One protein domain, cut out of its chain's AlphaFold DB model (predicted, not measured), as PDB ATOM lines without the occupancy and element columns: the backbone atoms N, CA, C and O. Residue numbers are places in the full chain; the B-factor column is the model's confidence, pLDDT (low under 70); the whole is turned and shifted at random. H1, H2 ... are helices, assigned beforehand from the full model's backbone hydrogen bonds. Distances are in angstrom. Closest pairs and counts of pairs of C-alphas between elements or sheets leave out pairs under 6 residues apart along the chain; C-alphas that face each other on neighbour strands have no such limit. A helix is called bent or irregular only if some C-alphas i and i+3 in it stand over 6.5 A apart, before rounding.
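What this domain is: This is residues 228 to 309 of the 309 residues of an uncharacterized protein of marine sediment metagenome (UniProt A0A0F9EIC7). A long straight helix, H2, has a second helix, H1, near it at a steep angle, while the long loop that joins the two swings out far beyond one end of H2, its tip at residues 251 to 256 sticking out free. At the other end of H2 lie the very short helix H3 and the last stretch, residues 296 to 309, which has no named element. The printed part has 82 residues with three named helices, in the order H1, H2, H3, and no named strand; the class is all helix, though under half of the residues, 35 of the 82, are in named elements. The whole is loose, with a radius of gyration of the C-alphas of 16.5 A, and elongated, spanning 53 by 29 by 18 A, with the loop arm making much of the length.

How they stand to each other: H2, residues 266 to 283, is the longest helix. H1, residues 228 to 240, is close to H2 but not clearly touching it, with 1 pair of C-alphas within 8 A, those of Phe 237 and Tyr 276, 7.5 A apart. Their lines stand at a steep tilt of 60 degrees, and they run opposite ways. H3, residues 292 to 295, touches H2, which meets it with residues 280 to 282 alone; the closest C-alphas are those of Asn 281 and Pro 292, 4.9 A apart. H1 and H3 are apart. In H1 and H2 every O i to N i+4 pair is within hydrogen-bond range; H3, with 4 residues, is too short for such a pair, and its 1 pair of O i and N i+3 is within range.

Where its parts are: H2 measures 24.9 A from C-alpha 266 at (111.356, 244.952, 230.096) to C-alpha 283 at (111.851, 264.375, 245.600). It is neither bent nor irregular, but only just: C-alphas 280 and 283 are 6.2 A apart. H1 measures 18.0 A and begins with C-alpha 228 at (126.325, 249.831, 252.813). H3 measures 5.1 A and ends with C-alpha 295 at (123.775, 266.733, 249.144).

The domain as a whole: The two C-alphas farthest apart are those of His 254 and Arg 300, at 53.5 A. The link from H1 to H2, residues 241 to 265, is long, and the link from H2 to H3, 8 residues, is short. The printed part has no cut, and Leu 309 is the chain's last residue. The mean pLDDT of the printed part is 74.9, and residues 242 to 266, of which 266 belongs to H2, are under 70.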
ATOM      1  N   ARG A 228     127.547 249.528 252.057       91.31
ATOM      2  CA  ARG A 228     126.325 249.831 252.813       91.31
ATOM      3  C   ARG A 228     125.368 250.768 252.075       91.31
ATOM      4  O   ARG A 228     124.163 250.528 252.091       91.31
ATOM      5  N   SER A 229     125.872 251.854 251.489       85.75
ATOM      6  CA  SER A 229     125.041 252.850 250.799       85.75
ATOM      7  C   SER A 229     124.380 252.265 249.550       85.75
ATOM      8  O   SER A 229     123.171 252.413 249.364       85.75
ATOM      9  N   VAL A 230     125.157 251.547 248.741       87.94
ATOM     10  CA  VAL A 230     124.712 250.885 247.512       87.94
ATOM     11  C   VAL A 230     123.726 249.758 247.830       87.94
ATOM     12  O   VAL A 230     122.635 249.711 247.260       87.94
ATOM     13  N   ASP A 231     124.046 248.908 248.806       86.81
ATOM     14  CA  ASP A 231     123.167 247.839 249.284       86.81
ATOM     15  C   ASP A 231     121.854 248.393 249.838       86.81
ATOM     16  O   ASP A 231     120.785 247.852 249.556       86.81
ATOM     17  N   SER A 232     121.911 249.491 250.596       87.31
ATOM     18  CA  SER A 232     120.719 250.151 251.128       87.31
ATOM     19  C   SER A 232     119.835 250.699 250.008       87.31
ATOM     20  O   SER A 232     118.630 250.441 250.022       87.31
ATOM     21  N   TYR A 233     120.419 251.376 249.013       87.50
ATOM     22  CA  TYR A 233     119.691 251.863 247.841       87.50
ATOM     23  C   TYR A 233     119.015 250.712 247.091       87.50
ATOM     24  O   TYR A 233     117.806 250.745 246.861       87.50
ATOM     25  N   PHE A 234     119.757 249.654 246.761       85.00
ATOM     26  CA  PHE A 234     119.187 248.531 246.027       85.00
ATOM     27  C   PHE A 234     118.171 247.740 246.848       85.00
ATOM     28  O   PHE A 234     117.184 247.265 246.294       85.00
ATOM     29  N   HIS A 235     118.368 247.588 248.158       84.31
ATOM     30  CA  HIS A 235     117.362 246.986 249.030       84.31
ATOM     31  C   HIS A 235     116.060 247.787 248.978       84.31
ATOM     32  O   HIS A 235     114.991 247.219 248.768       84.31
ATOM     33  N   ARG A 236     116.161 249.110 249.109       85.62
ATOM     34  CA  ARG A 236     115.023 250.027 249.080       85.62
ATOM     35  C   ARG A 236     114.311 250.041 247.729       85.62
ATOM     36  O   ARG A 236     113.083 250.066 247.665       85.62
ATOM     37  N   PHE A 237     115.078 249.978 246.647       84.50
ATOM     38  CA  PHE A 237     114.541 249.827 245.305       84.50
ATOM     39  C   PHE A 237     113.746 248.521 245.180       84.50
ATOM     40  O   PHE A 237     112.582 248.541 244.788       84.50
ATOM     41  N   ARG A 238     114.332 247.393 245.599       77.38
ATOM     42  CA  ARG A 238     113.701 246.064 245.523       77.38
ATOM     43  C   ARG A 238     112.494 245.901 246.450       77.38
ATOM     44  O   ARG A 238     111.620 245.093 246.147       77.38
ATOM     45  N   SER A 239     112.434 246.631 247.563       78.88
ATOM     46  CA  SER A 239     111.276 246.612 248.464       78.88
ATOM     47  C   SER A 239     110.104 247.437 247.933       78.88
ATOM     48  O   SER A 239     108.953 247.069 248.153       78.88
ATOM     49  N   ASN A 240     110.386 248.539 247.231       78.31
ATOM     50  CA  ASN A 240     109.361 249.476 246.763       78.31
ATOM     51  C   ASN A 240     108.865 249.139 245.354       78.31
ATOM     52  O   ASN A 240     107.678 249.263 245.061       78.31
ATOM     53  N   VAL A 241     109.753 248.659 244.488       76.12
ATOM     54  CA  VAL A 241     109.400 248.164 243.160       76.12
ATOM     55  C   VAL A 241     109.183 246.664 243.282       76.12
ATOM     56  O   VAL A 241     110.124 245.881 243.179       76.12
ATOM     57  N   ARG A 242     107.926 246.249 243.511       64.19
ATOM     58  CA  ARG A 242     107.544 244.828 243.679       64.19
ATOM     59  C   ARG A 242     108.098 243.932 242.563       64.19
ATOM     60  O   ARG A 242     108.463 242.790 242.819       64.19
ATOM     61  N   PHE A 243     108.238 244.475 241.358       61.66
ATOM     62  CA  PHE A 243     108.791 243.802 240.179       61.66
ATOM     63  C   PHE A 243     110.309 243.560 240.233       61.66
ATOM     64  O   PHE A 243     110.814 242.680 239.549       61.66
ATOM     65  N   ALA A 244     111.040 244.310 241.059       55.94
ATOM     66  CA  ALA A 244     112.467 244.123 241.312       55.94
ATOM     67  C   ALA A 244     112.743 243.231 242.538       55.94
ATOM     68  O   ALA A 244     113.905 242.957 242.857       55.94
ATOM     69  N   SER A 245     111.698 242.793 243.251       47.88
ATOM     70  CA  SER A 245     111.852 241.935 244.425       47.88
ATOM     71  C   SER A 245     112.444 240.574 244.036       47.88
ATOM     72  O   SER A 245     112.145 240.013 242.981       47.88
ATOM     73  N   ARG A 246     113.333 240.034 244.879       49.16
ATOM     74  CA  ARG A 246     113.860 238.679 244.668       49.16
ATOM     75  C   ARG A 246     112.737 237.658 244.917       49.16
ATOM     76  O   ARG A 246     111.941 237.879 245.832       49.16
ATOM     77  N   PRO A 247     112.693 236.526 244.188       42.25
ATOM     78  CA  PRO A 247     111.769 235.442 244.496       42.25
ATOM     79  C   PRO A 247     111.931 235.022 245.961       42.25
ATOM     80  O   PRO A 247     113.033 234.660 246.379       42.25
ATOM     81  N   LEU A 248     110.851 235.081 246.745       38.44
ATOM     82  CA  LEU A 248     110.831 234.463 248.066       38.44
ATOM     83  C   LEU A 248     110.661 232.954 247.891       38.44
ATOM     84  O   LEU A 248     109.670 232.495 247.326       38.44
ATOM     85  N   VAL A 249     111.615 232.183 248.408       37.97
ATOM     86  CA  VAL A 249     111.441 230.739 248.582       37.97
ATOM     87  C   VAL A 249     110.488 230.551 249.758       37.97
ATOM     88  O   VAL A 249     110.853 230.808 250.904       37.97
ATOM     89  N   SER A 250     109.241 230.169 249.479       34.66
ATOM     90  CA  SER A 250     108.292 229.820 250.535       34.66
ATOM     91  C   SER A 250     108.694 228.472 251.142       34.66
ATOM     92  O   SER A 250     108.956 227.516 250.415       34.66
ATOM     93  N   THR A 251     108.727 228.376 252.472       41.56
ATOM     94  CA  THR A 251     109.037 227.133 253.200       41.56
ATOM     95  C   THR A 251     107.959 226.048 253.060       41.56
ATOM     96  O   THR A 251     108.215 224.908 253.429       41.56
ATOM     97  N   ASN A 252     106.785 226.366 252.494       39.81
ATOM     98  CA  ASN A 252     105.640 225.452 252.355       39.81
ATOM     99  C   ASN A 252     105.429 224.896 250.935       39.81
ATOM    100  O   ASN A 252     104.490 224.136 250.710       39.81
ATOM    101  N   SER A 253     106.267 225.255 249.962       34.09
ATOM    102  CA  SER A 253     106.179 224.729 248.597       34.09
ATOM    103  C   SER A 253     107.382 223.839 248.319       34.09
ATOM    104  O   SER A 253     108.504 224.335 248.348       34.09
ATOM    105  N   HIS A 254     107.151 222.554 248.038       36.34
ATOM    106  CA  HIS A 254     108.137 221.536 247.642       36.34
ATOM    107  C   HIS A 254     109.111 222.015 246.544       36.34
ATOM    108  O   HIS A 254     108.900 221.738 245.367       36.34
ATOM    109  N   GLY A 255     110.147 222.781 246.892       39.31
ATOM    110  CA  GLY A 255     111.197 223.237 245.971       39.31
ATOM    111  C   GLY A 255     110.747 224.113 244.789       39.31
ATOM    112  O   GLY A 255     111.593 224.558 244.020       39.31
ATOM    113  N   ARG A 256     109.448 224.401 244.621       38.25
ATOM    114  CA  ARG A 256     108.929 225.226 243.522       38.25
ATOM    115  C   ARG A 256     109.161 226.707 243.809       38.25
ATOM    116  O   ARG A 256     108.389 227.353 244.513       38.25
ATOM    117  N   VAL A 257     110.220 227.254 243.216       35.94
ATOM    118  CA  VAL A 257     110.463 228.699 243.137       35.94
ATOM    119  C   VAL A 257     109.581 229.260 242.025       35.94
ATOM    120  O   VAL A 257     110.023 229.435 240.896       35.94
ATOM    121  N   TRP A 258     108.309 229.514 242.322       35.00
ATOM    122  CA  TRP A 258     107.468 230.290 241.412       35.00
ATOM    123  C   TRP A 258     107.954 231.742 241.436       35.00
ATOM    124  O   TRP A 258     107.828 232.433 242.453       35.00
ATOM    125  N   GLY A 259     108.523 232.217 240.326       39.97
ATOM    126  CA  GLY A 259     108.748 233.641 240.102       39.97
ATOM    127  C   GLY A 259     107.393 234.330 239.990       39.97
ATOM    128  O   GLY A 259     106.880 234.542 238.903       39.97
ATOM    129  N   ARG A 260     106.772 234.670 241.124       34.81
ATOM    130  CA  ARG A 260     105.409 235.231 241.192       34.81
ATOM    131  C   ARG A 260     105.225 236.503 240.343       34.81
ATOM    132  O   ARG A 260     104.094 236.936 240.138       34.81
ATOM    133  N   HIS A 261     106.322 237.110 239.887       43.72
ATOM    134  CA  HIS A 261     106.390 238.362 239.136       43.72
ATOM    135  C   HIS A 261     107.318 238.247 237.906       43.72
ATOM    136  O   HIS A 261     108.152 239.124 237.693       43.72
ATOM    137  N   HIS A 262     107.223 237.164 237.120       42.88
ATOM    138  CA  HIS A 262     107.866 237.112 235.798       42.88
ATOM    139  C   HIS A 262     107.424 238.319 234.945       42.88
ATOM    140  O   HIS A 262     106.238 238.647 234.892       42.88
ATOM    141  N   LEU A 263     108.395 239.018 234.347       48.03
ATOM    142  CA  LEU A 263     108.176 240.183 233.490       48.03
ATOM    143  C   LEU A 263     107.364 239.802 232.247       48.03
ATOM    144  O   LEU A 263     107.652 238.784 231.632       48.03
ATOM    145  N   TYR A 264     106.445 240.677 231.827       49.72
ATOM    146  CA  TYR A 264     105.905 240.668 230.460       49.72
ATOM    147  C   TYR A 264     106.343 241.867 229.603       49.72
ATOM    148  O   TYR A 264     106.009 241.901 228.428       49.72
ATOM    149  N   ASP A 265     107.120 242.827 230.124       60.22
ATOM    150  CA  ASP A 265     107.737 243.865 229.283       60.22
ATOM    151  C   ASP A 265     108.937 244.527 229.997       60.22
ATOM    152  O   ASP A 265     108.765 245.206 231.017       60.22
ATOM    153  N   PRO A 266     110.169 244.349 229.503       64.44
ATOM    154  CA  PRO A 266     111.356 244.952 230.096       64.44
ATOM    155  C   PRO A 266     111.439 246.473 229.908       64.44
ATOM    156  O   PRO A 266     112.101 247.149 230.703       64.44
ATOM    157  N   VAL A 267     110.703 247.044 228.948       71.62
ATOM    158  CA  VAL A 267     110.546 248.499 228.804       71.62
ATOM    159  C   VAL A 267     109.906 249.090 230.059       71.62
ATOM    160  O   VAL A 267     110.321 250.150 230.535       71.62
ATOM    161  N   VAL A 268     108.921 248.399 230.642       74.69
ATOM    162  CA  VAL A 268     108.250 248.847 231.872       74.69
ATOM    163  C   VAL A 268     109.227 248.871 233.042       74.69
ATOM    164  O   VAL A 268     109.230 249.830 233.813       74.69
ATOM    165  N   LEU A 269     110.095 247.863 233.168       73.31
ATOM    166  CA  LEU A 269     111.098 247.843 234.231       73.31
ATOM    167  C   LEU A 269     112.091 249.003 234.089       73.31
ATOM    168  O   LEU A 269     112.386 249.653 235.090       73.31
ATOM    169  N   SER A 270     112.551 249.296 232.868       76.81
ATOM    170  CA  SER A 270     113.423 250.449 232.604       76.81
ATOM    171  C   SER A 270     112.765 251.763 233.042       76.81
ATOM    172  O   SER A 270     113.319 252.497 233.862       76.81
ATOM    173  N   LYS A 271     111.511 251.993 232.623       82.38
ATOM    174  CA  LYS A 271     110.723 253.173 233.023       82.38
ATOM    175  C   LYS A 271     110.571 253.279 234.542       82.38
ATOM    176  O   LYS A 271     110.744 254.352 235.112       82.38
ATOM    177  N   LEU A 272     110.279 252.170 235.224       84.31
ATOM    178  CA  LEU A 272     110.153 252.150 236.685       84.31
ATOM    179  C   LEU A 272     111.480 252.456 237.390       84.31
ATOM    180  O   LEU A 272     111.479 253.154 238.404       84.31
ATOM    181  N   VAL A 273     112.606 251.959 236.868       83.62
ATOM    182  CA  VAL A 273     113.946 252.283 237.381       83.62
ATOM    183  C   VAL A 273     114.224 253.778 237.234       83.62
ATOM    184  O   VAL A 273     114.701 254.396 238.185       83.62
ATOM    185  N   GLU A 274     113.915 254.372 236.081       87.69
ATOM    186  CA  GLU A 274     114.108 255.805 235.829       87.69
ATOM    187  C   GLU A 274     113.249 256.676 236.748       87.69
ATOM    188  O   GLU A 274     113.777 257.565 237.420       87.69
ATOM    189  N   ILE A 275     111.952 256.366 236.860       90.44
ATOM    190  CA  ILE A 275     111.031 257.066 237.764       90.44
ATOM    191  C   ILE A 275     111.529 256.966 239.208       90.44
ATOM    192  O   ILE A 275     111.591 257.973 239.916       90.44
ATOM    193  N   TYR A 276     111.936 255.772 239.652       90.75
ATOM    194  CA  TYR A 276     112.447 255.592 241.008       90.75
ATOM    195  C   TYR A 276     113.737 256.381 241.246       90.75
ATOM    196  O   TYR A 276     113.881 257.008 242.295       90.75
ATOM    197  N   ARG A 277     114.674 256.382 240.287       90.62
ATOM    198  CA  ARG A 277     115.914 257.171 240.370       90.62
ATOM    199  C   ARG A 277     115.608 258.657 240.514       90.62
ATOM    200  O   ARG A 277     116.224 259.316 241.351       90.62
ATOM    201  N   PHE A 278     114.661 259.174 239.732       93.94
ATOM    202  CA  PHE A 278     114.234 260.564 239.833       93.94
ATOM    203  C   PHE A 278     113.628 260.855 241.210       93.94
ATOM    204  O   PHE A 278     114.118 261.731 241.922       93.94
ATOM    205  N   TYR A 279     112.641 260.060 241.626       93.50
ATOM    206  CA  TYR A 279     111.969 260.206 242.916       93.50
ATOM    207  C   TYR A 279     112.960 260.183 244.092       93.50
ATOM    208  O   TYR A 279     112.992 261.111 244.903       93.50
ATOM    209  N   HIS A 280     113.829 259.168 244.139       92.19
ATOM    210  CA  HIS A 280     114.837 258.996 245.183       92.19
ATOM    211  C   HIS A 280     115.812 260.174 245.247       92.19
ATOM    212  O   HIS A 280     116.141 260.646 246.334       92.19
ATOM    213  N   ASN A 281     116.308 260.640 244.096       93.38
ATOM    214  CA  ASN A 281     117.367 261.644 244.065       93.38
ATOM    215  C   ASN A 281     116.851 263.078 244.211       93.38
ATOM    216  O   ASN A 281     117.573 263.910 244.764       93.38
ATOM    217  N   TRP A 282     115.630 263.367 243.752       95.69
ATOM    218  CA  TRP A 282     115.127 264.737 243.608       95.69
ATOM    219  C   TRP A 282     113.922 265.075 244.478       95.69
ATOM    220  O   TRP A 282     113.759 266.247 244.811       95.69
ATOM    221  N   MET A 283     113.102 264.101 244.878       95.06
ATOM    222  CA  MET A 283     111.851 264.375 245.600       95.06
ATOM    223  C   MET A 283     111.922 263.986 247.073       95.06
ATOM    224  O   MET A 283     111.384 264.690 247.928       95.06
ATOM    225  N   GLU A 284     112.592 262.882 247.386       92.06
ATOM    226  CA  GLU A 284     112.547 262.308 248.722       92.06
ATOM    227  C   GLU A 284     113.668 262.821 249.644       92.06
ATOM    228  O   GLU A 284     114.850 262.521 249.427       92.06
ATOM    229  N   PRO A 285     113.335 263.590 250.698       92.75
ATOM    230  CA  PRO A 285     114.325 264.043 251.661       92.75
ATOM    231  C   PRO A 285     114.724 262.916 252.621       92.75
ATOM    232  O   PRO A 285     113.908 262.084 253.011       92.75
ATOM    233  N   GLY A 286     115.984 262.929 253.055       88.81
ATOM    234  CA  GLY A 286     116.418 262.124 254.195       88.81
ATOM    235  C   GLY A 286     116.024 262.753 255.532       88.81
ATOM    236  O   GLY A 286     115.322 263.760 255.594       88.81
ATOM    237  N   VAL A 287     116.542 262.176 256.619       87.69
ATOM    238  CA  VAL A 287     116.324 262.663 257.997       87.69
ATOM    239  C   VAL A 287     116.813 264.108 258.185       87.69
ATOM    240  O   VAL A 287     116.239 264.864 258.957       87.69
ATOM    241  N   ASP A 288     117.837 264.508 257.433       90.69
ATOM    242  CA  ASP A 288     118.406 265.862 257.391       90.69
ATOM    243  C   ASP A 288     117.582 266.863 256.553       90.69
ATOM    244  O   ASP A 288     118.014 267.998 256.344       90.69
ATOM    245  N   GLY A 289     116.430 266.451 256.016       92.81
ATOM    246  CA  GLY A 289     115.579 267.275 255.156       92.81
ATOM    247  C   GLY A 289     116.121 267.489 253.736       92.81
ATOM    248  O   GLY A 289     115.475 268.179 252.947       92.81
ATOM    249  N   LYS A 290     117.273 266.904 253.380       95.25
ATOM    250  CA  LYS A 290     117.922 267.074 252.069       95.25
ATOM    251  C   LYS A 290     117.737 265.839 251.192       95.25
ATOM    252  O   LYS A 290     117.794 264.704 251.670       95.25
ATOM    253  N   THR A 291     117.554 266.044 249.890       95.25
ATOM    254  CA  THR A 291     117.570 264.952 248.904       95.25
ATOM    255  C   THR A 291     119.014 264.595 248.524       95.25
ATOM    256  O   THR A 291     119.922 265.410 248.729       95.25
ATOM    257  N   PRO A 292     119.281 263.403 247.961       93.69
ATOM    258  CA  PRO A 292     120.600 263.061 247.436       93.69
ATOM    259  C   PRO A 292     121.159 264.112 246.470       93.69
ATOM    260  O   PRO A 292     122.305 264.515 246.647       93.69
ATOM    261  N   ALA A 293     120.353 264.629 245.533       94.44
ATOM    262  CA  ALA A 293     120.782 265.668 244.594       94.44
ATOM    263  C   ALA A 293     121.181 266.975 245.303       94.44
ATOM    264  O   ALA A 293     122.139 267.629 244.891       94.44
ATOM    265  N   MET A 294     120.513 267.333 246.406       95.44
ATOM    266  CA  MET A 294     120.908 268.485 247.225       95.44
ATOM    267  C   MET A 294     122.247 268.259 247.935       95.44
ATOM    268  O   MET A 294     123.046 269.186 248.037       95.44
ATOM    269  N   ARG A 295     122.520 267.040 248.426       92.25
ATOM    270  CA  ARG A 295     123.775 266.733 249.144       92.25
ATOM    271  C   ARG A 295     125.009 266.856 248.256       92.25
ATOM    272  O   ARG A 295     126.058 267.251 248.748       92.25
ATOM    273  N   ILE A 296     124.868 266.546 246.970       89.19
ATOM    274  CA  ILE A 296     125.948 266.658 245.978       89.19
ATOM    275  C   ILE A 296     125.917 267.980 245.197       89.19
ATOM    276  O   ILE A 296     126.658 268.140 244.235       89.19
ATOM    277  N   GLY A 297     125.055 268.928 245.585       91.56
ATOM    278  CA  GLY A 297     125.005 270.263 244.984       91.56
ATOM    279  C   GLY A 297     124.343 270.349 243.605       91.56
ATOM    280  O   GLY A 297     124.359 271.420 243.003       91.56
ATOM    281  N   LEU A 298     123.715 269.277 243.109       91.94
ATOM    282  CA  LEU A 298     122.965 269.296 241.845       91.94
ATOM    283  C   LEU A 298     121.611 270.013 241.964       91.94
ATOM    284  O   LEU A 298     121.055 270.446 240.958       91.94
ATOM    285  N   ALA A 299     121.070 270.142 243.179       94.06
ATOM    286  CA  ALA A 299     119.767 270.747 243.433       94.06
ATOM    287  C   ALA A 299     119.825 271.768 244.576       94.06
ATOM    288  O   ALA A 299     120.414 271.505 245.623       94.06
ATOM    289  N   ARG A 300     119.140 272.910 244.420       92.00
ATOM    290  CA  ARG A 300     118.962 273.900 245.504       92.00
ATOM    291  C   ARG A 300     117.798 273.565 246.441       92.00
ATOM    292  O   ARG A 300     117.771 274.028 247.575       92.00
ATOM    293  N   GLY A 301     116.846 272.762 245.976       93.19
ATOM    294  CA  GLY A 301     115.663 272.348 246.720       93.19
ATOM    295  C   GLY A 301     115.102 271.048 246.157       93.19
ATOM    296  O   GLY A 301     115.517 270.601 245.087       93.19
ATOM    297  N   ARG A 302     114.177 270.433 246.897       94.81
ATOM    298  CA  ARG A 302     113.489 269.225 246.438       94.81
ATOM    299  C   ARG A 302     112.440 269.562 245.381       94.81
ATOM    300  O   ARG A 302     111.830 270.627 245.442       94.81
ATOM    301  N   VAL A 303     112.202 268.619 244.484       94.69
ATOM    302  CA  VAL A 303     111.080 268.639 243.545       94.69
ATOM    303  C   VAL A 303     109.834 268.112 244.259       94.69
ATOM    304  O   VAL A 303     109.899 267.124 244.994       94.69
ATOM    305  N   TYR A 304     108.703 268.782 244.082       93.19
ATOM    306  CA  TYR A 304     107.409 268.400 244.637       93.19
ATOM    307  C   TYR A 304     106.522 267.805 243.541       93.19
ATOM    308  O   TYR A 304     106.710 268.079 242.363       93.19
ATOM    309  N   GLU A 305     105.504 267.030 243.920       90.94
ATOM    310  CA  GLU A 305     104.551 266.449 242.955       90.94
ATOM    311  C   GLU A 305     103.868 267.514 242.083       90.94
ATOM    312  O   GLU A 305     103.685 267.305 240.890       90.94
ATOM    313  N   ARG A 306     103.569 268.689 242.653       91.69
ATOM    314  CA  ARG A 306     103.009 269.839 241.922       91.69
ATOM    315  C   ARG A 306     103.921 270.394 240.821       91.69
ATOM    316  O   ARG A 306     103.434 271.139 239.988       91.69
ATOM    317  N   ASP A 307     105.219 270.090 240.860       89.94
ATOM    318  CA  ASP A 307     106.192 270.579 239.878       89.94
ATOM    319  C   ASP A 307     106.272 269.639 238.653       89.94
ATOM    320  O   ASP A 307     107.009 269.921 237.711       89.94
ATOM    321  N   LEU A 308     105.559 268.502 238.679       86.06
ATOM    322  CA  LEU A 308     105.542 267.477 237.624       86.06
ATOM    323  C   LEU A 308     104.277 267.508 236.748       86.06
ATOM    324  O   LEU A 308     104.194 266.736 235.792       86.06
ATOM    325  N   LEU A 309     103.294 268.335 237.114       71.38
ATOM    326  CA  LEU A 309     101.998 268.497 236.445       71.38
ATOM    327  C   LEU A 309     102.002 269.754 235.572       71.38
ATOM    328  O   LEU A 309     101.397 269.691 234.481       71.38
TER     329      LEU A 309